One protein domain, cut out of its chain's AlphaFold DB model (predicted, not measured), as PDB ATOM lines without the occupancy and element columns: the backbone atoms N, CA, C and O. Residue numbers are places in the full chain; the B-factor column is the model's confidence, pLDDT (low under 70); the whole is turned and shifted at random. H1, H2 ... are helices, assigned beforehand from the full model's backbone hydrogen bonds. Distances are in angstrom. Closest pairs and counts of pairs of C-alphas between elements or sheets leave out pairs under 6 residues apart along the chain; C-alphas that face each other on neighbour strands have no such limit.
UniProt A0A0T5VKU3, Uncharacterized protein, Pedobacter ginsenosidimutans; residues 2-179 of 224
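What this domain is: This is residues 2 to 179 of the 224 residues of an uncharacterized protein of Pedobacter ginsenosidimutans (UniProt A0A0T5VKU3). Five helices, H1, H3, H4, H6 and H7, make an elongated up-and-down bundle, each running against the one before it, with H7 in the middle touching the other four. Short H2 packs on H1. The printed part has 178 residues with seven named helices, H1 to H7 in chain order, and no named strand; its class is all helix. It is only just compact, close to loose, with a radius of gyration of the C-alphas of 18.8 A and spans of 59 by 38 by 24 A.

How they stand to each other: H1, residues 2 to 36, touches H3, residues 60 to 87, opposite ways at 36 degrees, only just steep; their closest C-alphas, Tyr 15 and Pro 71, are 5.2 A apart. H1 touches H2, residues 45 to 52, with residues 24 to 31 alone, closest at C-alphas 28 and 51, 6.2 A. The hub H7, residues 146 to 178, touches H1, closest at C-alphas 34 and 169, 6.3 A. H7 and H6, residues 117 to 139, form a hairpin at a shallow tilt of 4 degrees, closest at C-alphas 134 and 152, 7.1 A. H3 and H4, residues 90 to 106, form another, closest at C-alphas 85 and 93, 5.8 A. H5, residues 108 to 111, is close to but not clearly touching H7. Every O i to N i+4 pair is within hydrogen-bond range in H1, H6 and H7, against 23 of 24 in H3, 10 of 13 in H4 and 2 of 4 in H2; H5 is too short for one.

Where its parts are: H1 runs 50.9 A from C-alpha 2 at (-53.092, 34.069, 10.712). H3 measures 40.8 A, H6 32.4 A and H4 24.7 A. H7 runs 48.1 A to C-alpha 178 at (-30.995, -20.429, 17.880).

The domain as a whole: The farthest C-alphas, Asn 89 and Asn 179, are 59.9 A apart. The printed part has no cut and no long link. Confidence is under 70 at 42 residues, among them 41 to 56 and 107 to 121.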
ATOM      1  N   THR A   2     -52.097  35.119  10.421       56.94
ATOM      2  CA  THR A   2     -53.092  34.069  10.712       56.94
ATOM      3  C   THR A   2     -53.182  32.965   9.647       56.94
ATOM      4  O   THR A   2     -53.144  31.794  10.006       56.94
ATOM      5  N   ASP A   3     -53.172  33.295   8.351       62.53
ATOM      6  CA  ASP A   3     -53.266  32.276   7.282       62.53
ATOM      7  C   ASP A   3     -52.031  31.365   7.184       62.53
ATOM      8  O   ASP A   3     -52.145  30.170   6.910       62.53
ATOM      9  N   LYS A   4     -50.834  31.904   7.469       63.16
ATOM     10  CA  LYS A   4     -49.581  31.125   7.479       63.16
ATOM     11  C   LYS A   4     -49.531  30.177   8.683       63.16
ATOM     12  O   LYS A   4     -49.124  29.029   8.537       63.16
ATOM     13  N   ILE A   5     -49.996  30.633   9.848       63.44
ATOM     14  CA  ILE A   5     -50.073  29.822  11.075       63.44
ATOM     15  C   ILE A   5     -51.104  28.696  10.918       63.44
ATOM     16  O   ILE A   5     -50.802  27.550  11.245       63.44
ATOM     17  N   ASN A   6     -52.272  28.985  10.334       70.88
ATOM     18  CA  ASN A   6     -53.278  27.965  10.027       70.88
ATOM     19  C   ASN A   6     -52.742  26.905   9.054       70.88
ATOM     20  O   ASN A   6     -52.977  25.717   9.259       70.88
ATOM     21  N   SER A   7     -51.966  27.308   8.043       75.19
ATOM     22  CA  SER A   7     -51.326  26.373   7.107       75.19
ATOM     23  C   SER A   7     -50.339  25.424   7.804       75.19
ATOM     24  O   SER A   7     -50.399  24.212   7.599       75.19
ATOM     25  N   ILE A   8     -49.486  25.944   8.697       78.31
ATOM     26  CA  ILE A   8     -48.525  25.137   9.471       78.31
ATOM     27  C   ILE A   8     -49.250  24.175  10.419       78.31
ATOM     28  O   ILE A   8     -48.885  23.003  10.510       78.31
ATOM     29  N   TYR A   9     -50.294  24.651  11.099       81.19
ATOM     30  CA  TYR A   9     -51.098  23.828  11.999       81.19
ATOM     31  C   TYR A   9     -51.784  22.674  11.255       81.19
ATOM     32  O   TYR A   9     -51.673  21.518  11.663       81.19
ATOM     33  N   ILE A  10     -52.426  22.960  10.118       85.50
ATOM     34  CA  ILE A  10     -53.061  21.940   9.271       85.50
ATOM     35  C   ILE A  10     -52.024  20.920   8.785       85.50
ATOM     36  O   ILE A  10     -52.298  19.719   8.777       85.50
ATOM     37  N   LEU A  11     -50.825  21.378   8.416       82.81
ATOM     38  CA  LEU A  11     -49.726  20.507   8.006       82.81
ATOM     39  C   LEU A  11     -49.314  19.558   9.141       82.81
ATOM     40  O   LEU A  11     -49.221  18.352   8.919       82.81
ATOM     41  N   PHE A  12     -49.124  20.081  10.357       86.25
ATOM     42  CA  PHE A  12     -48.775  19.278  11.530       86.25
ATOM     43  C   PHE A  12     -49.821  18.200  11.804       86.25
ATOM     44  O   PHE A  12     -49.476  17.022  11.881       86.25
ATOM     45  N   ILE A  13     -51.098  18.582  11.880       87.44
ATOM     46  CA  ILE A  13     -52.197  17.645  12.141       87.44
ATOM     47  C   ILE A  13     -52.287  16.581  11.043       87.44
ATOM     48  O   ILE A  13     -52.439  15.398  11.343       87.44
ATOM     49  N   LYS A  14     -52.124  16.968   9.773       88.38
ATOM     50  CA  LYS A  14     -52.123  16.026   8.648       88.38
ATOM     51  C   LYS A  14     -51.030  14.968   8.796       88.38
ATOM     52  O   LYS A  14     -51.317  13.781   8.660       88.38
ATOM     53  N   TYR A  15     -49.791  15.378   9.065       86.69
ATOM     54  CA  TYR A  15     -48.685  14.428   9.207       86.69
ATOM     55  C   TYR A  15     -48.746  13.642  10.513       86.69
ATOM     56  O   TYR A  15     -48.346  12.485  10.520       86.69
ATOM     57  N   LEU A  16     -49.321  14.202  11.579       89.25
ATOM     58  CA  LEU A  16     -49.607  13.464  12.807       89.25
ATOM     59  C   LEU A  16     -50.579  12.306  12.543       89.25
ATOM     60  O   LEU A  16     -50.286  11.169  12.902       89.25
ATOM     61  N   ILE A  17     -51.697  12.573  11.859       89.31
ATOM     62  CA  ILE A  17     -52.678  11.541  11.489       89.31
ATOM     63  C   ILE A  17     -52.035  10.485  10.585       89.31
ATOM     64  O   ILE A  17     -52.196   9.289  10.822       89.31
ATOM     65  N   LEU A  18     -51.268  10.906   9.575       89.12
ATOM     66  CA  LEU A  18     -50.564   9.977   8.690       89.12
ATOM     67  C   LEU A  18     -49.545   9.114   9.448       89.12
ATOM     68  O   LEU A  18     -49.473   7.915   9.190       89.12
ATOM     69  N   SER A  19     -48.805   9.681  10.405       87.06
ATOM     70  CA  SER A  19     -47.884   8.930  11.266       87.06
ATOM     71  C   SER A  19     -48.612   7.899  12.126       87.06
ATOM     72  O   SER A  19     -48.133   6.774  12.244       87.06
ATOM     73  N   VAL A  20     -49.773   8.244  12.695       87.69
ATOM     74  CA  VAL A  20     -50.606   7.298  13.462       87.69
ATOM     75  C   VAL A  20     -51.033   6.131  12.578       87.69
ATOM     76  O   VAL A  20     -50.803   4.976  12.932       87.69
ATOM     77  N   ILE A  21     -51.606   6.429  11.408       89.38
ATOM     78  CA  ILE A  21     -52.061   5.415  10.450       89.38
ATOM     79  C   ILE A  21     -50.895   4.503  10.049       89.38
ATOM     80  O   ILE A  21     -51.020   3.281  10.082       89.38
ATOM     81  N   TYR A  22     -49.743   5.091   9.721       89.62
ATOM     82  CA  TYR A  22     -48.543   4.344   9.364       89.62
ATOM     83  C   TYR A  22     -48.078   3.409  10.488       89.62
ATOM     84  O   TYR A  22     -47.828   2.236  10.224       89.62
ATOM     85  N   LEU A  23     -47.993   3.886  11.733       87.06
ATOM     86  CA  LEU A  23     -47.540   3.067  12.862       87.06
ATOM     87  C   LEU A  23     -48.488   1.898  13.154       87.06
ATOM     88  O   LEU A  23     -48.018   0.813  13.494       87.06
ATOM     89  N   VAL A  24     -49.800   2.095  12.986       85.62
ATOM     90  CA  VAL A  24     -50.794   1.017  13.107       85.62
ATOM     91  C   VAL A  24     -50.555  -0.052  12.042       85.62
ATOM     92  O   VAL A  24     -50.432  -1.231  12.372       85.62
ATOM     93  N   PHE A  25     -50.420   0.346  10.773       86.31
ATOM     94  CA  PHE A  25     -50.133  -0.601   9.694       86.31
ATOM     95  C   PHE A  25     -48.790  -1.307   9.877       86.31
ATOM     96  O   PHE A  25     -48.700  -2.507   9.631       86.31
ATOM     97  N   LEU A  26     -47.764  -0.589  10.333       85.81
ATOM     98  CA  LEU A  26     -46.445  -1.155  10.586       85.81
ATOM     99  C   LEU A  26     -46.481  -2.213  11.693       85.81
ATOM    100  O   LEU A  26     -45.839  -3.248  11.547       85.81
ATOM    101  N   ALA A  27     -47.241  -1.983  12.769       81.00
ATOM    102  CA  ALA A  27     -47.402  -2.955  13.848       81.00
ATOM    103  C   ALA A  27     -48.108  -4.232  13.361       81.00
ATOM    104  O   ALA A  27     -47.604  -5.333  13.573       81.00
ATOM    105  N   ILE A  28     -49.223  -4.078  12.635       80.31
ATOM    106  CA  ILE A  28     -49.971  -5.208  12.059       80.31
ATOM    107  C   ILE A  28     -49.085  -5.999  11.089       80.31
ATOM    108  O   ILE A  28     -49.012  -7.224  11.164       80.31
ATOM    109  N   PHE A  29     -48.391  -5.300  10.188       83.06
ATOM    110  CA  PHE A  29     -47.521  -5.928   9.200       83.06
ATOM    111  C   PHE A  29     -46.319  -6.622   9.844       83.06
ATOM    112  O   PHE A  29     -45.978  -7.728   9.439       83.06
ATOM    113  N   GLY A  30     -45.692  -6.000  10.845       80.94
ATOM    114  CA  GLY A  30     -44.548  -6.568  11.553       80.94
ATOM    115  C   GLY A  30     -44.892  -7.882  12.252       80.94
ATOM    116  O   GLY A  30     -44.178  -8.870  12.094       80.94
ATOM    117  N   GLU A  31     -46.023  -7.930  12.954       78.94
ATOM    118  CA  GLU A  31     -46.496  -9.165  13.582       78.94
ATOM    119  C   GLU A  31     -46.836 -10.244  12.556       78.94
ATOM    120  O   GLU A  31     -46.372 -11.380  12.662       78.94
ATOM    121  N   TYR A  32     -47.589  -9.885  11.516       79.12
ATOM    122  CA  TYR A  32     -47.915 -10.810  10.434       79.12
ATOM    123  C   TYR A  32     -46.650 -11.403   9.795       79.12
ATOM    124  O   TYR A  32     -46.551 -12.613   9.588       79.12
ATOM    125  N   TYR A  33     -45.650 -10.557   9.544       81.50
ATOM    126  CA  TYR A  33     -44.367 -10.961   8.984       81.50
ATOM    127  C   TYR A  33     -43.594 -11.916   9.906       81.50
ATOM    128  O   TYR A  33     -43.055 -12.920   9.436       81.50
ATOM    129  N   PHE A  34     -43.581 -11.655  11.216       80.12
ATOM    130  CA  PHE A  34     -42.958 -12.539  12.200       80.12
ATOM    131  C   PHE A  34     -43.626 -13.920  12.234       80.12
ATOM    132  O   PHE A  34     -42.942 -14.938  12.155       80.12
ATOM    133  N   PHE A  35     -44.956 -13.980  12.310       77.19
ATOM    134  CA  PHE A  35     -45.682 -15.249  12.409       77.19
ATOM    135  C   PHE A  35     -45.597 -16.098  11.137       77.19
ATOM    136  O   PHE A  35     -45.439 -17.320  11.233       77.19
ATOM    137  N   ILE A  36     -45.585 -15.468   9.956       77.81
ATOM    138  CA  ILE A  36     -45.323 -16.166   8.689       77.81
ATOM    139  C   ILE A  36     -43.988 -16.909   8.719       77.81
ATOM    140  O   ILE A  36     -43.918 -18.033   8.223       77.81
ATOM    141  N   ARG A  37     -42.932 -16.341   9.323       75.69
ATOM    142  CA  ARG A  37     -41.623 -17.018   9.397       75.69
ATOM    143  C   ARG A  37     -41.658 -18.345  10.153       75.69
ATOM    144  O   ARG A  37     -40.766 -19.166   9.957       75.69
ATOM    145  N   PHE A  38     -42.673 -18.563  10.981       73.25
ATOM    146  CA  PHE A  38     -42.872 -19.796  11.736       73.25
ATOM    147  C   PHE A  38     -44.033 -20.647  11.208       73.25
ATOM    148  O   PHE A  38     -44.462 -21.575  11.898       73.25
ATOM    149  N   ASN A  39     -44.546 -20.354  10.006       71.69
ATOM    150  CA  ASN A  39     -45.737 -20.995   9.440       71.69
ATOM    151  C   ASN A  39     -46.929 -20.951  10.420       71.69
ATOM    152  O   ASN A  39     -47.594 -21.960  10.667       71.69
ATOM    153  N   ILE A  40     -47.155 -19.789  11.045       70.50
ATOM    154  CA  ILE A  40     -48.319 -19.535  11.897       70.50
ATOM    155  C   ILE A  40     -49.292 -18.648  11.124       70.50
ATOM    156  O   ILE A  40     -49.017 -17.477  10.871       70.50
ATOM    157  N   GLU A  41     -50.456 -19.198  10.796       65.69
ATOM    158  CA  GLU A  41     -51.578 -18.430  10.263       65.69
ATOM    159  C   GLU A  41     -52.377 -17.833  11.427       65.69
ATOM    160  O   GLU A  41     -53.195 -18.505  12.054       65.69
ATOM    161  N   ILE A  42     -52.131 -16.562  11.750       60.59
ATOM    162  CA  ILE A  42     -52.973 -15.819  12.695       60.59
ATOM    163  C   ILE A  42     -54.025 -15.063  11.899       60.59
ATOM    164  O   ILE A  42     -53.776 -13.976  11.387       60.59
ATOM    165  N   LEU A  43     -55.210 -15.657  11.791       53.31
ATOM    166  CA  LEU A  43     -56.381 -15.047  11.154       53.31
ATOM    167  C   LEU A  43     -57.528 -14.798  12.141       53.31
ATOM    168  O   LEU A  43     -58.653 -14.559  11.711       53.31
ATOM    169  N   ASN A  44     -57.270 -14.845  13.454       56.00
ATOM    170  CA  ASN A  44     -58.332 -14.644  14.435       56.00
ATOM    171  C   ASN A  44     -58.378 -13.199  14.954       56.00
ATOM    172  O   ASN A  44     -57.392 -12.681  15.482       56.00
ATOM    173  N   LEU A  45     -59.546 -12.563  14.805       51.03
ATOM    174  CA  LEU A  45     -59.821 -11.169  15.184       51.03
ATOM    175  C   LEU A  45     -59.634 -10.907  16.687       51.03
ATOM    176  O   LEU A  45     -59.267  -9.797  17.068       51.03
ATOM    177  N   ASP A  46     -59.797 -11.932  17.527       53.50
ATOM    178  CA  ASP A  46     -59.599 -11.842  18.981       53.50
ATOM    179  C   ASP A  46     -58.153 -11.471  19.365       53.50
ATOM    180  O   ASP A  46     -57.913 -10.915  20.433       53.50
ATOM    181  N   GLY A  47     -57.185 -11.699  18.467       56.50
ATOM    182  CA  GLY A  47     -55.785 -11.311  18.651       56.50
ATOM    183  C   GLY A  47     -55.446  -9.882  18.212       56.50
ATOM    184  O   GLY A  47     -54.307  -9.466  18.388       56.50
ATOM    185  N   VAL A  48     -56.378  -9.110  17.634       58.06
ATOM    186  CA  VAL A  48     -56.075  -7.776  17.065       58.06
ATOM    187  C   VAL A  48     -55.621  -6.774  18.128       58.06
ATOM    188  O   VAL A  48     -54.739  -5.962  17.859       58.06
ATOM    189  N   ALA A  49     -56.162  -6.846  19.346       60.78
ATOM    190  CA  ALA A  49     -55.705  -6.001  20.449       60.78
ATOM    191  C   ALA A  49     -54.257  -6.332  20.856       60.78
ATOM    192  O   ALA A  49     -53.433  -5.424  20.981       60.78
ATOM    193  N   ASP A  50     -53.929  -7.621  20.969       58.47
ATOM    194  CA  ASP A  50     -52.573  -8.095  21.268       58.47
ATOM    195  C   ASP A  50     -51.597  -7.762  20.116       58.47
ATOM    196  O   ASP A  50     -50.454  -7.378  20.364       58.47
ATOM    197  N   LEU A  51     -52.065  -7.792  18.860       61.75
ATOM    198  CA  LEU A  51     -51.314  -7.367  17.669       61.75
ATOM    199  C   LEU A  51     -51.022  -5.854  17.672       61.75
ATOM    200  O   LEU A  51     -49.921  -5.434  17.323       61.75
ATOM    201  N   LEU A  52     -51.979  -5.017  18.089       59.97
ATOM    202  CA  LEU A  52     -51.805  -3.558  18.169       59.97
ATOM    203  C   LEU A  52     -50.869  -3.138  19.315       59.97
ATOM    204  O   LEU A  52     -50.121  -2.163  19.184       59.97
ATOM    205  N   LEU A  53     -50.887  -3.886  20.422       64.62
ATOM    206  CA  LEU A  53     -50.007  -3.699  21.582       64.62
ATOM    207  C   LEU A  53     -48.629  -4.355  21.411       64.62
ATOM    208  O   LEU A  53     -47.761  -4.219  22.277       64.62
ATOM    209  N   SER A  54     -48.393  -5.023  20.284       65.88
ATOM    210  CA  SER A  54     -47.107  -5.629  19.984       65.88
ATOM    211  C   SER A  54     -45.958  -4.627  20.073       65.88
ATOM    212  O   SER A  54     -46.007  -3.535  19.497       65.88
ATOM    213  N   GLN A  55     -44.884  -5.022  20.752       67.12
ATOM    214  CA  GLN A  55     -43.601  -4.317  20.738       67.12
ATOM    215  C   GLN A  55     -42.599  -4.931  19.748       67.12
ATOM    216  O   GLN A  55     -41.439  -4.519  19.725       67.12
ATOM    217  N   ARG A  56     -43.016  -5.913  18.936       68.81
ATOM    218  CA  ARG A  56     -42.135  -6.541  17.947       68.81
ATOM    219  C   ARG A  56     -41.791  -5.518  16.867       68.81
ATOM    220  O   ARG A  56     -42.664  -4.884  16.275       68.81
ATOM    221  N   GLY A  57     -40.496  -5.291  16.661       70.19
ATOM    222  CA  GLY A  57     -39.971  -4.267  15.753       70.19
ATOM    223  C   GLY A  57     -39.697  -2.902  16.398       70.19
ATOM    224  O   GLY A  57     -38.544  -2.456  16.403       70.19
ATOM    225  N   LEU A  58     -40.735  -2.238  16.930       76.06
ATOM    226  CA  LEU A  58     -40.613  -0.952  17.640       76.06
ATOM    227  C   LEU A  58     -41.184  -1.030  19.054       76.06
ATOM    228  O   LEU A  58     -42.353  -1.366  19.257       76.06
ATOM    229  N   SER A  59     -40.388  -0.578  20.016       80.00
ATOM    230  CA  SER A  59     -40.834  -0.340  21.386       80.00
ATOM    231  C   SER A  59     -41.848   0.810  21.467       80.00
ATOM    232  O   SER A  59     -41.914   1.679  20.593       80.00
ATOM    233  N   TYR A  60     -42.620   0.873  22.557       79.88
ATOM    234  CA  TYR A  60     -43.555   1.985  22.788       79.88
ATOM    235  C   TYR A  60     -42.868   3.353  22.763       79.88
ATOM    236  O   TYR A  60     -43.418   4.304  22.209       79.88
ATOM    237  N   TRP A  61     -41.654   3.442  23.307       79.44
ATOM    238  CA  TRP A  61     -40.861   4.667  23.288       79.44
ATOM    239  C   TRP A  61     -40.476   5.079  21.870       79.44
ATOM    240  O   TRP A  61     -40.626   6.248  21.523       79.44
ATOM    241  N   GLU A  62     -40.053   4.135  21.029       80.50
ATOM    242  CA  GLU A  62     -39.720   4.417  19.629       80.50
ATOM    243  C   GLU A  62     -40.960   4.821  18.822       80.50
ATOM    244  O   GLU A  62     -40.891   5.764  18.035       80.50
ATOM    245  N   LYS A  63     -42.116   4.182  19.063       80.81
ATOM    246  CA  LYS A  63     -43.397   4.584  18.456       80.81
ATOM    247  C   LYS A  63     -43.782   6.012  18.858       80.81
ATOM    248  O   LYS A  63     -44.124   6.814  17.992       80.81
ATOM    249  N   CYS A  64     -43.686   6.352  20.147       82.50
ATOM    250  CA  CYS A  64     -43.981   7.700  20.645       82.50
ATOM    251  C   CYS A  64     -43.011   8.740  20.077       82.50
ATOM    252  O   CYS A  64     -43.437   9.801  19.622       82.50
ATOM    253  N   ALA A  65     -41.715   8.422  20.053       80.50
ATOM    254  CA  ALA A  65     -40.698   9.279  19.464       80.50
ATOM    255  C   ALA A  65     -40.999   9.533  17.981       80.50
ATOM    256  O   ALA A  65     -41.054  10.685  17.560       80.50
ATOM    257  N   PHE A  66     -41.281   8.493  17.198       81.62
ATOM    258  CA  PHE A  66     -41.618   8.640  15.782       81.62
ATOM    259  C   PHE A  66     -42.873   9.499  15.567       81.62
ATOM    260  O   PHE A  66     -42.889  10.380  14.707       81.62
ATOM    261  N   LEU A  67     -43.907   9.288  16.385       84.81
ATOM    262  CA  LEU A  67     -45.180  10.006  16.312       84.81
ATOM    263  C   LEU A  67     -45.044  11.503  16.627       84.81
ATOM    264  O   LEU A  67     -45.765  12.307  16.044       84.81
ATOM    265  N   ILE A  68     -44.113  11.883  17.503       81.12
ATOM    266  CA  ILE A  68     -43.862  13.284  17.865       81.12
ATOM    267  C   ILE A  68     -42.852  13.923  16.907       81.12
ATOM    268  O   ILE A  68     -43.111  14.988  16.342       81.12
ATOM    269  N   PHE A  69     -41.700  13.282  16.703       82.88
ATOM    270  CA  PHE A  69     -40.591  13.878  15.963       82.88
ATOM    271  C   PHE A  69     -40.857  13.955  14.464       82.88
ATOM    272  O   PHE A  69     -40.495  14.961  13.862       82.88
ATOM    273  N   LEU A  70     -41.507  12.964  13.839       82.19
ATOM    274  CA  LEU A  70     -41.693  12.995  12.385       82.19
ATOM    275  C   LEU A  70     -42.581  14.173  11.929       82.19
ATOM    276  O   LEU A  70     -42.130  14.947  11.078       82.19
ATOM    277  N   PRO A  71     -43.782  14.403  12.500       84.06
ATOM    278  CA  PRO A  71     -44.588  15.576  12.155       84.06
ATOM    279  C   PRO A  71     -43.887  16.894  12.504       84.06
ATOM    280  O   PRO A  71     -43.990  17.869  11.755       84.06
ATOM    281  N   PHE A  72     -43.140  16.931  13.613       83.94
ATOM    282  CA  PHE A  72     -42.399  18.118  14.040       83.94
ATOM    283  C   PHE A  72     -41.248  18.473  13.087       83.94
ATOM    284  O   PHE A  72     -41.071  19.636  12.730       83.94
ATOM    285  N   ILE A  73     -40.493  17.482  12.611       83.88
ATOM    286  CA  ILE A  73     -39.409  17.685  11.642       83.88
ATOM    287  C   ILE A  73     -39.975  18.169  10.305       83.88
ATOM    288  O   ILE A  73     -39.453  19.128   9.738       83.88
ATOM    289  N   ILE A  74     -41.070  17.570   9.824       82.62
ATOM    290  CA  ILE A  74     -41.705  17.978   8.561       82.62
ATOM    291  C   ILE A  74     -42.199  19.428   8.641       82.62
ATOM    292  O   ILE A  74     -41.961  20.225   7.733       82.62
ATOM    293  N   THR A  75     -42.854  19.795   9.741       82.69
ATOM    294  CA  THR A  75     -43.371  21.158   9.946       82.69
ATOM    295  C   THR A  75     -42.269  22.185  10.173       82.69
ATOM    296  O   THR A  75     -42.330  23.278   9.612       82.69
ATOM    297  N   THR A  76     -41.208  21.834  10.897       81.12
ATOM    298  CA  THR A  76     -40.022  22.691  11.037       81.12
ATOM    299  C   THR A  76     -39.333  22.892   9.686       81.12
ATOM    300  O   THR A  76     -38.997  24.020   9.323       81.12
ATOM    301  N   GLY A  77     -39.198  21.826   8.892       78.06
ATOM    302  CA  GLY A  77     -38.696  21.896   7.521       78.06
ATOM    303  C   GLY A  77     -39.537  22.824   6.642       78.06
ATOM    304  O   GLY A  77     -38.976  23.607   5.878       78.06
ATOM    305  N   PHE A  78     -40.866  22.800   6.799       78.12
ATOM    306  CA  PHE A  78     -41.781  23.724   6.123       78.12
ATOM    307  C   PHE A  78     -41.504  25.180   6.476       78.12
ATOM    308  O   PHE A  78     -41.386  26.013   5.580       78.12
ATOM    309  N   ILE A  79     -41.356  25.487   7.764       79.69
ATOM    310  CA  ILE A  79     -41.076  26.847   8.234       79.69
ATOM    311  C   ILE A  79     -39.736  27.344   7.681       79.69
ATOM    312  O   ILE A  79     -39.674  28.439   7.121       79.69
ATOM    313  N   ILE A  80     -38.682  26.529   7.789       79.12
ATOM    314  CA  ILE A  80     -37.335  26.879   7.312       79.12
ATOM    315  C   ILE A  80     -37.342  27.106   5.800       79.12
ATOM    316  O   ILE A  80     -36.798  28.098   5.316       79.12
ATOM    317  N   HIS A  81     -37.972  26.212   5.040       76.81
ATOM    318  CA  HIS A  81     -38.036  26.346   3.592       76.81
ATOM    319  C   HIS A  81     -38.826  27.573   3.155       76.81
ATOM    320  O   HIS A  81     -38.393  28.289   2.258       76.81
ATOM    321  N   TYR A  82     -39.967  27.825   3.794       75.81
ATOM    322  CA  TYR A  82     -40.787  28.993   3.511       75.81
ATOM    323  C   TYR A  82     -40.012  30.293   3.766       75.81
ATOM    324  O   TYR A  82     -40.033  31.205   2.947       75.81
ATOM    325  N   TRP A  83     -39.251  30.339   4.861       79.88
ATOM    326  CA  TRP A  83     -38.394  31.476   5.182       79.88
ATOM    327  C   TRP A  83     -37.278  31.686   4.148       79.88
ATOM    328  O   TRP A  83     -37.015  32.812   3.737       79.88
ATOM    329  N   ILE A  84     -36.657  30.605   3.671       78.38
ATOM    330  CA  ILE A  84     -35.619  30.669   2.632       78.38
ATOM    331  C   ILE A  84     -36.205  31.085   1.281       78.38
ATOM    332  O   ILE A  84     -35.583  31.878   0.574       78.38
ATOM    333  N   TYR A  85     -37.392  30.592   0.932       77.50
ATOM    334  CA  TYR A  85     -38.093  30.986  -0.288       77.50
ATOM    335  C   TYR A  85     -38.397  32.490  -0.305       77.50
ATOM    336  O   TYR A  85     -38.195  33.131  -1.332       77.50
ATOM    337  N   ASP A  86     -38.806  33.063   0.832       78.62
ATOM    338  CA  ASP A  86     -39.115  34.496   0.950       78.62
ATOM    339  C   ASP A  86     -37.863  35.396   0.806       78.62
ATOM    340  O   ASP A  86     -37.984  36.564   0.440       78.62
ATOM    341  N   ILE A  87     -36.660  34.877   1.088       81.81
ATOM    342  CA  ILE A  87     -35.420  35.679   1.180       81.81
ATOM    343  C   ILE A  87     -34.465  35.438  -0.001       81.81
ATOM    344  O   ILE A  87     -33.563  36.242  -0.244       81.81
ATOM    345  N   THR A  88     -34.621  34.343  -0.746       82.62
ATOM    346  CA  THR A  88     -33.610  33.884  -1.711       82.62
ATOM    347  C   THR A  88     -34.163  33.623  -3.110       82.62
ATOM    348  O   THR A  88     -35.364  33.560  -3.347       82.62
ATOM    349  N   ASN A  89     -33.256  33.439  -4.073       83.62
ATOM    350  CA  ASN A  89     -33.620  33.119  -5.450       83.62
ATOM    351  C   ASN A  89     -34.102  31.665  -5.592       83.62
ATOM    352  O   ASN A  89     -33.630  30.753  -4.905       83.62
ATOM    353  N   GLN A  90     -34.959  31.419  -6.588       79.50
ATOM    354  CA  GLN A  90     -35.552  30.103  -6.870       79.50
ATOM    355  C   GLN A  90     -34.511  28.977  -7.027       79.50
ATOM    356  O   GLN A  90     -34.733  27.854  -6.573       79.50
ATOM    357  N   LEU A  91     -33.358  29.268  -7.642       79.69
ATOM    358  CA  LEU A  91     -32.280  28.293  -7.832       79.69
ATOM    359  C   LEU A  91     -31.658  27.848  -6.499       79.69
ATOM    360  O   LEU A  91     -31.419  26.657  -6.308       79.69
ATOM    361  N   PHE A  92     -31.455  28.782  -5.567       80.75
ATOM    362  CA  PHE A  92     -30.940  28.478  -4.233       80.75
ATOM    363  C   PHE A  92     -31.958  27.665  -3.430       80.75
ATOM    364  O   PHE A  92     -31.619  26.613  -2.889       80.75
ATOM    365  N   THR A  93     -33.223  28.091  -3.435       79.50
ATOM    366  CA  THR A  93     -34.301  27.397  -2.718       79.50
ATOM    367  C   THR A  93     -34.483  25.952  -3.200       79.50
ATOM    368  O   THR A  93     -34.662  25.043  -2.388       79.50
ATOM    369  N   ARG A  94     -34.372  25.705  -4.512       79.62
ATOM    370  CA  ARG A  94     -34.440  24.353  -5.089       79.62
ATOM    371  C   ARG A  94     -33.256  23.475  -4.679       79.62
ATOM    372  O   ARG A  94     -33.455  22.322  -4.310       79.62
ATOM    373  N   ASN A  95     -32.034  24.005  -4.719       82.31
ATOM    374  CA  ASN A  95     -30.842  23.250  -4.315       82.31
ATOM    375  C   ASN A  95     -30.854  22.939  -2.811       82.31
ATOM    376  O   ASN A  95     -30.483  21.844  -2.395       82.31
ATOM    377  N   PHE A  96     -31.347  23.872  -1.996       81.75
ATOM    378  CA  PHE A  96     -31.544  23.657  -0.568       81.75
ATOM    379  C   PHE A  96     -32.624  22.598  -0.285       81.75
ATOM    380  O   PHE A  96     -32.428  21.720   0.552       81.75
ATOM    381  N   ALA A  97     -33.733  22.619  -1.032       79.19
ATOM    382  CA  ALA A  97     -34.760  21.578  -0.966       79.19
ATOM    383  C   ALA A  97     -34.213  20.189  -1.337       79.19
ATOM    384  O   ALA A  97     -34.571  19.205  -0.691       79.19
ATOM    385  N   PHE A  98     -33.314  20.107  -2.325       81.75
ATOM    386  CA  PHE A  98     -32.615  18.863  -2.657       81.75
ATOM    387  C   PHE A  98     -31.762  18.372  -1.484       81.75
ATOM    388  O   PHE A  98     -31.881  17.216  -1.096       81.75
ATOM    389  N   LEU A  99     -30.973  19.253  -0.860       81.81
ATOM    390  CA  LEU A  99     -30.143  18.902   0.297       81.81
ATOM    391  C   LEU A  99     -30.982  18.343   1.462       81.81
ATOM    392  O   LEU A  99     -30.648  17.297   2.014       81.81
ATOM    393  N   ILE A 100     -32.097  19.004   1.799       79.06
ATOM    394  CA  ILE A 100     -33.025  18.529   2.839       79.06
ATOM    395  C   ILE A 100     -33.649  17.187   2.451       79.06
ATOM    396  O   ILE A 100     -33.729  16.291   3.286       79.06
ATOM    397  N   GLY A 101     -34.081  17.028   1.199       75.06
ATOM    398  CA  GLY A 101     -34.682  15.781   0.729       75.06
ATOM    399  C   GLY A 101     -33.707  14.598   0.727       75.06
ATOM    400  O   GLY A 101     -34.143  13.455   0.833       75.06
ATOM    401  N   VAL A 102     -32.395  14.856   0.666       80.06
ATOM    402  CA  VAL A 102     -31.351  13.825   0.776       80.06
ATOM    403  C   VAL A 102     -31.055  13.445   2.241       80.06
ATOM    404  O   VAL A 102     -30.554  12.353   2.507       80.06
ATOM    405  N   LEU A 103     -31.404  14.296   3.212       75.81
ATOM    406  CA  LEU A 103     -31.057  14.119   4.627       75.81
ATOM    407  C   LEU A 103     -31.519  12.780   5.246       75.81
ATOM    408  O   LEU A 103     -30.722  12.168   5.948       75.81
ATOM    409  N   PRO A 104     -32.726  12.241   4.979       71.56
ATOM    410  CA  PRO A 104     -33.112  10.923   5.498       71.56
ATOM    411  C   PRO A 104     -32.171   9.787   5.073       71.56
ATOM    412  O   PRO A 104     -32.019   8.804   5.794       71.56
ATOM    413  N   PHE A 105     -31.516   9.924   3.918       73.31
ATOM    414  CA  PHE A 105     -30.631   8.905   3.359       73.31
ATOM    415  C   PHE A 105     -29.215   8.956   3.935       73.31
ATOM    416  O   PHE A 105     -28.504   7.957   3.878       73.31
ATOM    417  N   THR A 106     -28.787  10.072   4.530       71.06
ATOM    418  CA  THR A 106     -27.460  10.147   5.171       71.06
ATOM    419  C   THR A 106     -27.401   9.339   6.467       71.06
ATOM    420  O   THR A 106     -26.324   8.918   6.881       71.06
ATOM    421  N   PHE A 107     -28.557   9.053   7.074       63.97
ATOM    422  CA  PHE A 107     -28.683   8.169   8.235       63.97
ATOM    423  C   PHE A 107     -28.744   6.684   7.863       63.97
ATOM    424  O   PHE A 107     -28.587   5.830   8.732       63.97
ATOM    425  N   LEU A 108     -28.928   6.360   6.579       65.56
ATOM    426  CA  LEU A 108     -29.030   4.987   6.093       65.56
ATOM    427  C   LEU A 108     -27.813   4.129   6.487       65.56
ATOM    428  O   LEU A 108     -28.026   3.065   7.062       65.56
ATOM    429  N   PRO A 109     -26.550   4.569   6.292       61.78
ATOM    430  CA  PRO A 109     -25.383   3.760   6.650       61.78
ATOM    431  C   PRO A 109     -25.283   3.473   8.155       61.78
ATOM    432  O   PRO A 109     -24.809   2.412   8.542       61.78
ATOM    433  N   PHE A 110     -25.764   4.391   9.003       58.09
ATOM    434  CA  PHE A 110     -25.804   4.200  10.457       58.09
ATOM    435  C   PHE A 110     -26.908   3.227  10.889       58.09
ATOM    436  O   PHE A 110     -26.735   2.492  11.858       58.09
ATOM    437  N   LEU A 111     -28.029   3.191  10.161       55.03
ATOM    438  CA  LEU A 111     -29.131   2.258  10.413       55.03
ATOM    439  C   LEU A 111     -28.821   0.835   9.928       55.03
ATOM    440  O   LEU A 111     -29.291  -0.125  10.532       55.03
ATOM    441  N   ILE A 112     -27.990   0.686   8.892       57.31
ATOM    442  CA  ILE A 112     -27.544  -0.612   8.349       57.31
ATOM    443  C   ILE A 112     -26.338  -1.177   9.128       57.31
ATOM    444  O   ILE A 112     -25.594  -2.014   8.623       57.31
ATOM    445  N   SER A 113     -26.105  -0.746  10.371       50.19
ATOM    446  CA  SER A 113     -24.959  -1.228  11.152       50.19
ATOM    447  C   SER A 113     -24.930  -2.754  11.323       50.19
ATOM    448  O   SER A 113     -23.874  -3.279  11.661       50.19
ATOM    449  N   PHE A 114     -26.023  -3.487  11.094       52.03
ATOM    450  CA  PHE A 114     -26.042  -4.941  11.195       52.03
ATOM    451  C   PHE A 114     -27.047  -5.570  10.213       52.03
ATOM    452  O   PHE A 114     -28.173  -5.101  10.093       52.03
ATOM    453  N   GLN A 115     -26.615  -6.686   9.609       54.22
ATOM    454  CA  GLN A 115     -27.372  -7.739   8.905       54.22
ATOM    455  C   GLN A 115     -27.567  -7.684   7.377       54.22
ATOM    456  O   GLN A 115     -27.941  -6.684   6.780       54.22
ATOM    457  N   ASP A 116     -27.321  -8.878   6.816       60.53
ATOM    458  CA  ASP A 116     -27.595  -9.436   5.485       60.53
ATOM    459  C   ASP A 116     -27.360  -8.521   4.268       60.53
ATOM    460  O   ASP A 116     -28.087  -7.562   4.001       60.53
ATOM    461  N   THR A 117     -26.369  -8.877   3.440       64.31
ATOM    462  CA  THR A 117     -26.003  -8.131   2.220       64.31
ATOM    463  C   THR A 117     -27.178  -7.983   1.252       64.31
ATOM    464  O   THR A 117     -27.256  -6.998   0.519       64.31
ATOM    465  N   LYS A 118     -28.134  -8.917   1.284       67.50
ATOM    466  CA  LYS A 118     -29.375  -8.847   0.502       67.50
ATOM    467  C   LYS A 118     -30.276  -7.688   0.936       67.50
ATOM    468  O   LYS A 118     -30.777  -6.966   0.076       67.50
ATOM    469  N   LEU A 119     -30.454  -7.482   2.243       68.44
ATOM    470  CA  LEU A 119     -31.279  -6.400   2.789       68.44
ATOM    471  C   LEU A 119     -30.656  -5.036   2.474       68.44
ATOM    472  O   LEU A 119     -31.353  -4.122   2.037       68.44
ATOM    473  N   LEU A 120     -29.329  -4.941   2.601       68.56
ATOM    474  CA  LEU A 120     -28.560  -3.761   2.208       68.56
ATOM    475  C   LEU A 120     -28.777  -3.407   0.728       68.56
ATOM    476  O   LEU A 120     -29.037  -2.249   0.414       68.56
ATOM    477  N   MET A 121     -28.714  -4.386  -0.181       69.69
ATOM    478  CA  MET A 121     -28.910  -4.148  -1.619       69.69
ATOM    479  C   MET A 121     -30.337  -3.700  -1.953       69.69
ATOM    480  O   MET A 121     -30.522  -2.805  -2.778       69.69
ATOM    481  N   VAL A 122     -31.348  -4.274  -1.292       73.31
ATOM    482  CA  VAL A 122     -32.749  -3.849  -1.449       73.31
ATOM    483  C   VAL A 122     -32.934  -2.416  -0.952       73.31
ATOM    484  O   VAL A 122     -33.529  -1.591  -1.646       73.31
ATOM    485  N   LEU A 123     -32.376  -2.092   0.215       71.56
ATOM    486  CA  LEU A 123     -32.441  -0.746   0.774       71.56
ATOM    487  C   LEU A 123     -31.717   0.264  -0.128       71.56
ATOM    488  O   LEU A 123     -32.245   1.341  -0.402       71.56
ATOM    489  N   LEU A 124     -30.556  -0.095  -0.675       72.81
ATOM    490  CA  LEU A 124     -29.838   0.735  -1.638       72.81
ATOM    491  C   LEU A 124     -30.667   0.972  -2.914       72.81
ATOM    492  O   LEU A 124     -30.777   2.102  -3.378       72.81
ATOM    493  N   GLY A 125     -31.333  -0.056  -3.444       75.31
ATOM    494  CA  GLY A 125     -32.222   0.088  -4.600       75.31
ATOM    495  C   GLY A 125     -33.407   1.029  -4.340       75.31
ATOM    496  O   GLY A 125     -33.668   1.936  -5.131       75.31
ATOM    497  N   ILE A 126     -34.094   0.862  -3.203       78.62
ATOM    498  CA  ILE A 126     -35.236   1.706  -2.814       78.62
ATOM    499  C   ILE A 126     -34.797   3.158  -2.616       78.62
ATOM    500  O   ILE A 126     -35.465   4.083  -3.076       78.62
ATOM    501  N   THR A 127     -33.659   3.374  -1.960       77.12
ATOM    502  CA  THR A 127     -33.145   4.725  -1.707       77.12
ATOM    503  C   THR A 127     -32.734   5.442  -2.985       77.12
ATOM    504  O   THR A 127     -33.108   6.599  -3.169       77.12
ATOM    505  N   LEU A 128     -32.065   4.752  -3.912       77.94
ATOM    506  CA  LEU A 128     -31.748   5.295  -5.235       77.94
ATOM    507  C   LEU A 128     -33.014   5.665  -6.017       77.94
ATOM    508  O   LEU A 128     -33.074   6.738  -6.616       77.94
ATOM    509  N   PHE A 129     -34.045   4.818  -5.972       80.81
ATOM    510  CA  PHE A 129     -35.326   5.103  -6.617       80.81
ATOM    511  C   PHE A 129     -36.024   6.332  -6.012       80.81
ATOM    512  O   PHE A 129     -36.478   7.214  -6.742       80.81
ATOM    513  N   LEU A 130     -36.068   6.442  -4.683       83.00
ATOM    514  CA  LEU A 130     -36.646   7.606  -4.006       83.00
ATOM    515  C   LEU A 130     -35.860   8.890  -4.295       83.00
ATOM    516  O   LEU A 130     -36.465   9.952  -4.448       83.00
ATOM    517  N   LEU A 131     -34.533   8.811  -4.392       80.06
ATOM    518  CA  LEU A 131     -33.676   9.949  -4.718       80.06
ATOM    519  C   LEU A 131     -33.859  10.395  -6.176       80.06
ATOM    520  O   LEU A 131     -33.887  11.595  -6.451       80.06
ATOM    521  N   LEU A 132     -34.080   9.451  -7.095       79.25
ATOM    522  CA  LEU A 132     -34.470   9.748  -8.473       79.25
ATOM    523  C   LEU A 132     -35.822  10.474  -8.526       79.25
ATOM    524  O   LEU A 132     -35.939  11.493  -9.204       79.25
ATOM    525  N   LEU A 133     -36.829  10.000  -7.785       80.81
ATOM    526  CA  LEU A 133     -38.134  10.667  -7.709       80.81
ATOM    527  C   LEU A 133     -38.012  12.093  -7.161       80.81
ATOM    528  O   LEU A 133     -38.585  13.018  -7.736       80.81
ATOM    529  N   LEU A 134     -37.235  12.279  -6.090       81.06
ATOM    530  CA  LEU A 134     -36.938  13.601  -5.536       81.06
ATOM    531  C   LEU A 134     -36.318  14.510  -6.598       81.06
ATOM    532  O   LEU A 134     -36.758  15.641  -6.789       81.06
ATOM    533  N   TRP A 135     -35.312  14.006  -7.309       78.81
ATOM    534  CA  TRP A 135     -34.628  14.758  -8.349       78.81
ATOM    535  C   TRP A 135     -35.581  15.172  -9.480       78.81
ATOM    536  O   TRP A 135     -35.609  16.345  -9.853       78.81
ATOM    537  N   ILE A 136     -36.429  14.258  -9.967       76.50
ATOM    538  CA  ILE A 136     -37.431  14.553 -11.005       76.50
ATOM    539  C   ILE A 136     -38.404  15.640 -10.524       76.50
ATOM    540  O   ILE A 136     -38.648  16.616 -11.238       76.50
ATOM    541  N   ILE A 137     -38.931  15.509  -9.303       77.88
ATOM    542  CA  ILE A 137     -39.875  16.478  -8.724       77.88
ATOM    543  C   ILE A 137     -39.236  17.865  -8.600       77.88
ATOM    544  O   ILE A 137     -39.887  18.869  -8.877       77.88
ATOM    545  N   LEU A 138     -37.965  17.941  -8.205       77.69
ATOM    546  CA  LEU A 138     -37.291  19.219  -7.983       77.69
ATOM    547  C   LEU A 138     -36.826  19.890  -9.278       77.69
ATOM    548  O   LEU A 138     -36.943  21.109  -9.408       77.69
ATOM    549  N   PHE A 139     -36.278  19.127 -10.226       77.81
ATOM    550  CA  PHE A 139     -35.576  19.682 -11.386       77.81
ATOM    551  C   PHE A 139     -36.347  19.583 -12.705       77.81
ATOM    552  O   PHE A 139     -35.981  20.274 -13.658       77.81
ATOM    553  N   HIS A 140     -37.402  18.768 -12.787       74.62
ATOM    554  CA  HIS A 140     -38.147  18.548 -14.034       74.62
ATOM    555  C   HIS A 140     -39.631  18.907 -13.953       74.62
ATOM    556  O   HIS A 140     -40.224  19.258 -14.975       74.62
ATOM    557  N   VAL A 141     -40.234  18.915 -12.764       69.50
ATOM    558  CA  VAL A 141     -41.597  19.431 -12.603       69.50
ATOM    559  C   VAL A 141     -41.558  20.962 -12.559       69.50
ATOM    560  O   VAL A 141     -40.937  21.569 -11.693       69.50
ATOM    561  N   ARG A 142     -42.250  21.603 -13.511       56.19
ATOM    562  CA  ARG A 142     -42.299  23.073 -13.677       56.19
ATOM    563  C   ARG A 142     -42.845  23.827 -12.455       56.19
ATOM    564  O   ARG A 142     -42.571  25.012 -12.305       56.19
ATOM    565  N   MET A 143     -43.604  23.145 -11.602       59.31
ATOM    566  CA  MET A 143     -44.222  23.689 -10.394       59.31
ATOM    567  C   MET A 143     -43.590  23.021  -9.175       59.31
ATOM    568  O   MET A 143     -44.125  22.058  -8.632       59.31
ATOM    569  N   PHE A 144     -42.428  23.518  -8.756       62.31
ATOM    570  CA  PHE A 144     -41.847  23.117  -7.480       62.31
ATOM    571  C   PHE A 144     -42.791  23.552  -6.350       62.31
ATOM    572  O   PHE A 144     -42.952  24.744  -6.092       62.31
ATOM    573  N   GLN A 145     -43.443  22.583  -5.705       67.88
ATOM    574  CA  GLN A 145     -44.276  22.812  -4.527       67.88
ATOM    575  C   GLN A 145     -43.706  22.040  -3.344       67.88
ATOM    576  O   GLN A 145     -43.484  20.831  -3.409       67.88
ATOM    577  N   PHE A 146     -43.510  22.740  -2.230       69.31
ATOM    578  CA  PHE A 146     -42.957  22.160  -1.010       69.31
ATOM    579  C   PHE A 146     -43.836  21.046  -0.401       69.31
ATOM    580  O   PHE A 146     -43.344  20.179   0.324       69.31
ATOM    581  N   SER A 147     -45.128  21.012  -0.739       71.12
ATOM    582  CA  SER A 147     -46.039  19.909  -0.407       71.12
ATOM    583  C   SER A 147     -45.519  18.554  -0.904       71.12
ATOM    584  O   SER A 147     -45.589  17.569  -0.167       71.12
ATOM    585  N   TYR A 148     -44.936  18.502  -2.108       76.06
ATOM    586  CA  TYR A 148     -44.337  17.284  -2.655       76.06
ATOM    587  C   TYR A 148     -43.076  16.878  -1.898       76.06
ATOM    588  O   TYR A 148     -42.880  15.694  -1.643       76.06
ATOM    589  N   LEU A 149     -42.256  17.848  -1.481       77.00
ATOM    590  CA  LEU A 149     -41.061  17.577  -0.683       77.00
ATOM    591  C   LEU A 149     -41.420  17.030   0.704       77.00
ATOM    592  O   LEU A 149     -40.831  16.055   1.153       77.00
ATOM    593  N   SER A 150     -42.428  17.612   1.357       78.00
ATOM    594  CA  SER A 150     -42.912  17.155   2.668       78.00
ATOM    595  C   SER A 150     -43.467  15.731   2.601       78.00
ATOM    596  O   SER A 150     -43.230  14.909   3.484       78.00
ATOM    597  N   PHE A 151     -44.205  15.421   1.532       81.25
ATOM    598  CA  PHE A 151     -44.725  14.080   1.286       81.25
ATOM    599  C   PHE A 151     -43.615  13.075   0.962       81.25
ATOM    600  O   PHE A 151     -43.630  11.962   1.483       81.25
ATOM    601  N   HIS A 152     -42.630  13.474   0.156       82.75
ATOM    602  CA  HIS A 152     -41.456  12.656  -0.143       82.75
ATOM    603  C   HIS A 152     -40.649  12.339   1.119       82.75
ATOM    604  O   HIS A 152     -40.320  11.174   1.345       82.75
ATOM    605  N   PHE A 153     -40.414  13.335   1.977       79.75
ATOM    606  CA  PHE A 153     -39.740  13.153   3.262       79.75
ATOM    607  C   PHE A 153     -40.497  12.155   4.143       79.75
ATOM    608  O   PHE A 153     -39.905  11.196   4.628       79.75
ATOM    609  N   PHE A 154     -41.817  12.327   4.270       84.25
ATOM    610  CA  PHE A 154     -42.671  11.413   5.028       84.25
ATOM    611  C   PHE A 154     -42.576   9.968   4.517       84.25
ATOM    612  O   PHE A 154     -42.268   9.065   5.292       84.25
ATOM    613  N   ILE A 155     -42.778   9.745   3.212       84.69
ATOM    614  CA  ILE A 155     -42.699   8.404   2.608       84.69
ATOM    615  C   ILE A 155     -41.316   7.792   2.802       84.69
ATOM    616  O   ILE A 155     -41.208   6.619   3.146       84.69
ATOM    617  N   THR A 156     -40.264   8.576   2.582       83.62
ATOM    618  CA  THR A 156     -38.886   8.105   2.714       83.62
ATOM    619  C   THR A 156     -38.603   7.664   4.147       83.62
ATOM    620  O   THR A 156     -38.099   6.562   4.353       83.62
ATOM    621  N   SER A 157     -38.984   8.473   5.140       82.00
ATOM    622  CA  SER A 157     -38.858   8.107   6.552       82.00
ATOM    623  C   SER A 157     -39.641   6.835   6.878       82.00
ATOM    624  O   SER A 157     -39.075   5.923   7.471       82.00
ATOM    625  N   CYS A 158     -40.895   6.724   6.430       86.00
ATOM    626  CA  CYS A 158     -41.703   5.517   6.614       86.00
ATOM    627  C   CYS A 158     -41.055   4.277   5.980       86.00
ATOM    628  O   CYS A 158     -40.979   3.231   6.613       86.00
ATOM    629  N   LEU A 159     -40.552   4.365   4.749       83.88
ATOM    630  CA  LEU A 159     -39.929   3.221   4.077       83.88
ATOM    631  C   LEU A 159     -38.662   2.754   4.796       83.88
ATOM    632  O   LEU A 159     -38.498   1.555   5.023       83.88
ATOM    633  N   ILE A 160     -37.798   3.689   5.200       79.94
ATOM    634  CA  ILE A 160     -36.583   3.371   5.959       79.94
ATOM    635  C   ILE A 160     -36.958   2.711   7.293       79.94
ATOM    636  O   ILE A 160     -36.433   1.645   7.614       79.94
ATOM    637  N   THR A 161     -37.904   3.285   8.040       82.12
ATOM    638  CA  THR A 161     -38.363   2.721   9.317       82.12
ATOM    639  C   THR A 161     -38.945   1.320   9.150       82.12
ATOM    640  O   THR A 161     -38.596   0.434   9.927       82.12
ATOM    641  N   THR A 162     -39.757   1.079   8.116       84.75
ATOM    642  CA  THR A 162     -40.315  -0.252   7.845       84.75
ATOM    643  C   THR A 162     -39.214  -1.285   7.635       84.75
ATOM    644  O   THR A 162     -39.266  -2.363   8.216       84.75
ATOM    645  N   ILE A 163     -38.187  -0.962   6.849       78.56
ATOM    646  CA  ILE A 163     -37.107  -1.912   6.553       78.56
ATOM    647  C   ILE A 163     -36.276  -2.219   7.803       78.56
ATOM    648  O   ILE A 163     -35.961  -3.380   8.054       78.56
ATOM    649  N   VAL A 164     -35.976  -1.204   8.623       78.69
ATOM    650  CA  VAL A 164     -35.286  -1.398   9.910       78.69
ATOM    651  C   VAL A 164     -36.095  -2.314  10.831       78.69
ATOM    652  O   VAL A 164     -35.537  -3.212  11.459       78.69
ATOM    653  N   VAL A 165     -37.414  -2.120  10.887       81.88
ATOM    654  CA  VAL A 165     -38.317  -2.967  11.672       81.88
ATOM    655  C   VAL A 165     -38.300  -4.413  11.188       81.88
ATOM    656  O   VAL A 165     -38.160  -5.312  12.012       81.88
ATOM    657  N   LEU A 166     -38.369  -4.648   9.878       82.88
ATOM    658  CA  LEU A 166     -38.308  -6.005   9.327       82.88
ATOM    659  C   LEU A 166     -36.969  -6.684   9.618       82.88
ATOM    660  O   LEU A 166     -36.960  -7.839  10.032       82.88
ATOM    661  N   GLY A 167     -35.850  -5.965   9.495       76.62
ATOM    662  CA  GLY A 167     -34.532  -6.497   9.856       76.62
ATOM    663  C   GLY A 167     -34.436  -6.893  11.335       76.62
ATOM    664  O   GLY A 167     -33.914  -7.956  11.666       76.62
ATOM    665  N   ARG A 168     -35.009  -6.088  12.239       80.44
ATOM    666  CA  ARG A 168     -35.085  -6.427  13.672       80.44
ATOM    667  C   ARG A 168     -35.946  -7.662  13.933       80.44
ATOM    668  O   ARG A 168     -35.549  -8.511  14.724       80.44
ATOM    669  N   ILE A 169     -37.087  -7.774  13.256       80.69
ATOM    670  CA  ILE A 169     -37.972  -8.941  13.352       80.69
ATOM    671  C   ILE A 169     -37.259 -10.203  12.848       80.69
ATOM    672  O   ILE A 169     -37.376 -11.264  13.460       80.69
ATOM    673  N   ASP A 170     -36.468 -10.093  11.781       79.12
ATOM    674  CA  ASP A 170     -35.650 -11.195  11.267       79.12
ATOM    675  C   ASP A 170     -34.603 -11.654  12.278       79.12
ATOM    676  O   ASP A 170     -34.441 -12.857  12.496       79.12
ATOM    677  N   LEU A 171     -33.913 -10.709  12.922       76.31
ATOM    678  CA  LEU A 171     -32.965 -11.007  13.994       76.31
ATOM    679  C   LEU A 171     -33.653 -11.694  15.175       76.31
ATOM    680  O   LEU A 171     -33.133 -12.671  15.707       76.31
ATOM    681  N   GLU A 172     -34.820 -11.197  15.583       78.75
ATOM    682  CA  GLU A 172     -35.611 -11.781  16.663       78.75
ATOM    683  C   GLU A 172     -36.032 -13.217  16.322       78.75
ATOM    684  O   GLU A 172     -35.806 -14.129  17.118       78.75
ATOM    685  N   ALA A 173     -36.526 -13.453  15.105       76.62
ATOM    686  CA  ALA A 173     -36.896 -14.784  14.636       76.62
ATOM    687  C   ALA A 173     -35.691 -15.746  14.589       76.62
ATOM    688  O   ALA A 173     -35.795 -16.895  15.023       76.62
ATOM    689  N   GLN A 174     -34.528 -15.283  14.120       76.88
ATOM    690  CA  GLN A 174     -33.286 -16.067  14.137       76.88
ATOM    691  C   GLN A 174     -32.821 -16.378  15.564       76.88
ATOM    692  O   GLN A 174     -32.416 -17.505  15.852       76.88
ATOM    693  N   ASN A 175     -32.911 -15.409  16.476       75.94
ATOM    694  CA  ASN A 175     -32.574 -15.607  17.882       75.94
ATOM    695  C   ASN A 175     -33.504 -16.627  18.545       75.94
ATOM    696  O   ASN A 175     -33.018 -17.469  19.297       75.94
ATOM    697  N   CYS A 176     -34.804 -16.611  18.231       72.56
ATOM    698  CA  CYS A 176     -35.736 -17.655  18.655       72.56
ATOM    699  C   CYS A 176     -35.279 -19.032  18.157       72.56
ATOM    700  O   CYS A 176     -35.153 -19.949  18.963       72.56
ATOM    701  N   LEU A 177     -34.955 -19.174  16.865       71.38
ATOM    702  CA  LEU A 177     -34.499 -20.446  16.287       71.38
ATOM    703  C   LEU A 177     -33.188 -20.969  16.905       71.38
ATOM    704  O   LEU A 177     -33.002 -22.179  17.036       71.38
ATOM    705  N   ASN A 178     -32.288 -20.068  17.300       70.19
ATOM    706  CA  ASN A 178     -30.995 -20.429  17.880       70.19
ATOM    707  C   ASN A 178     -31.073 -20.719  19.391       70.19
ATOM    708  O   ASN A 178     -30.301 -21.534  19.899       70.19
ATOM    709  N   ASN A 179     -32.018 -20.111  20.118       64.31
ATOM    710  CA  ASN A 179     -32.257 -20.397  21.533       64.31
ATOM    711  C   ASN A 179     -33.131 -21.650  21.701       64.31
ATOM    712  O   ASN A 179     -34.342 -21.579  21.920       64.31
TER     713      ASN A 179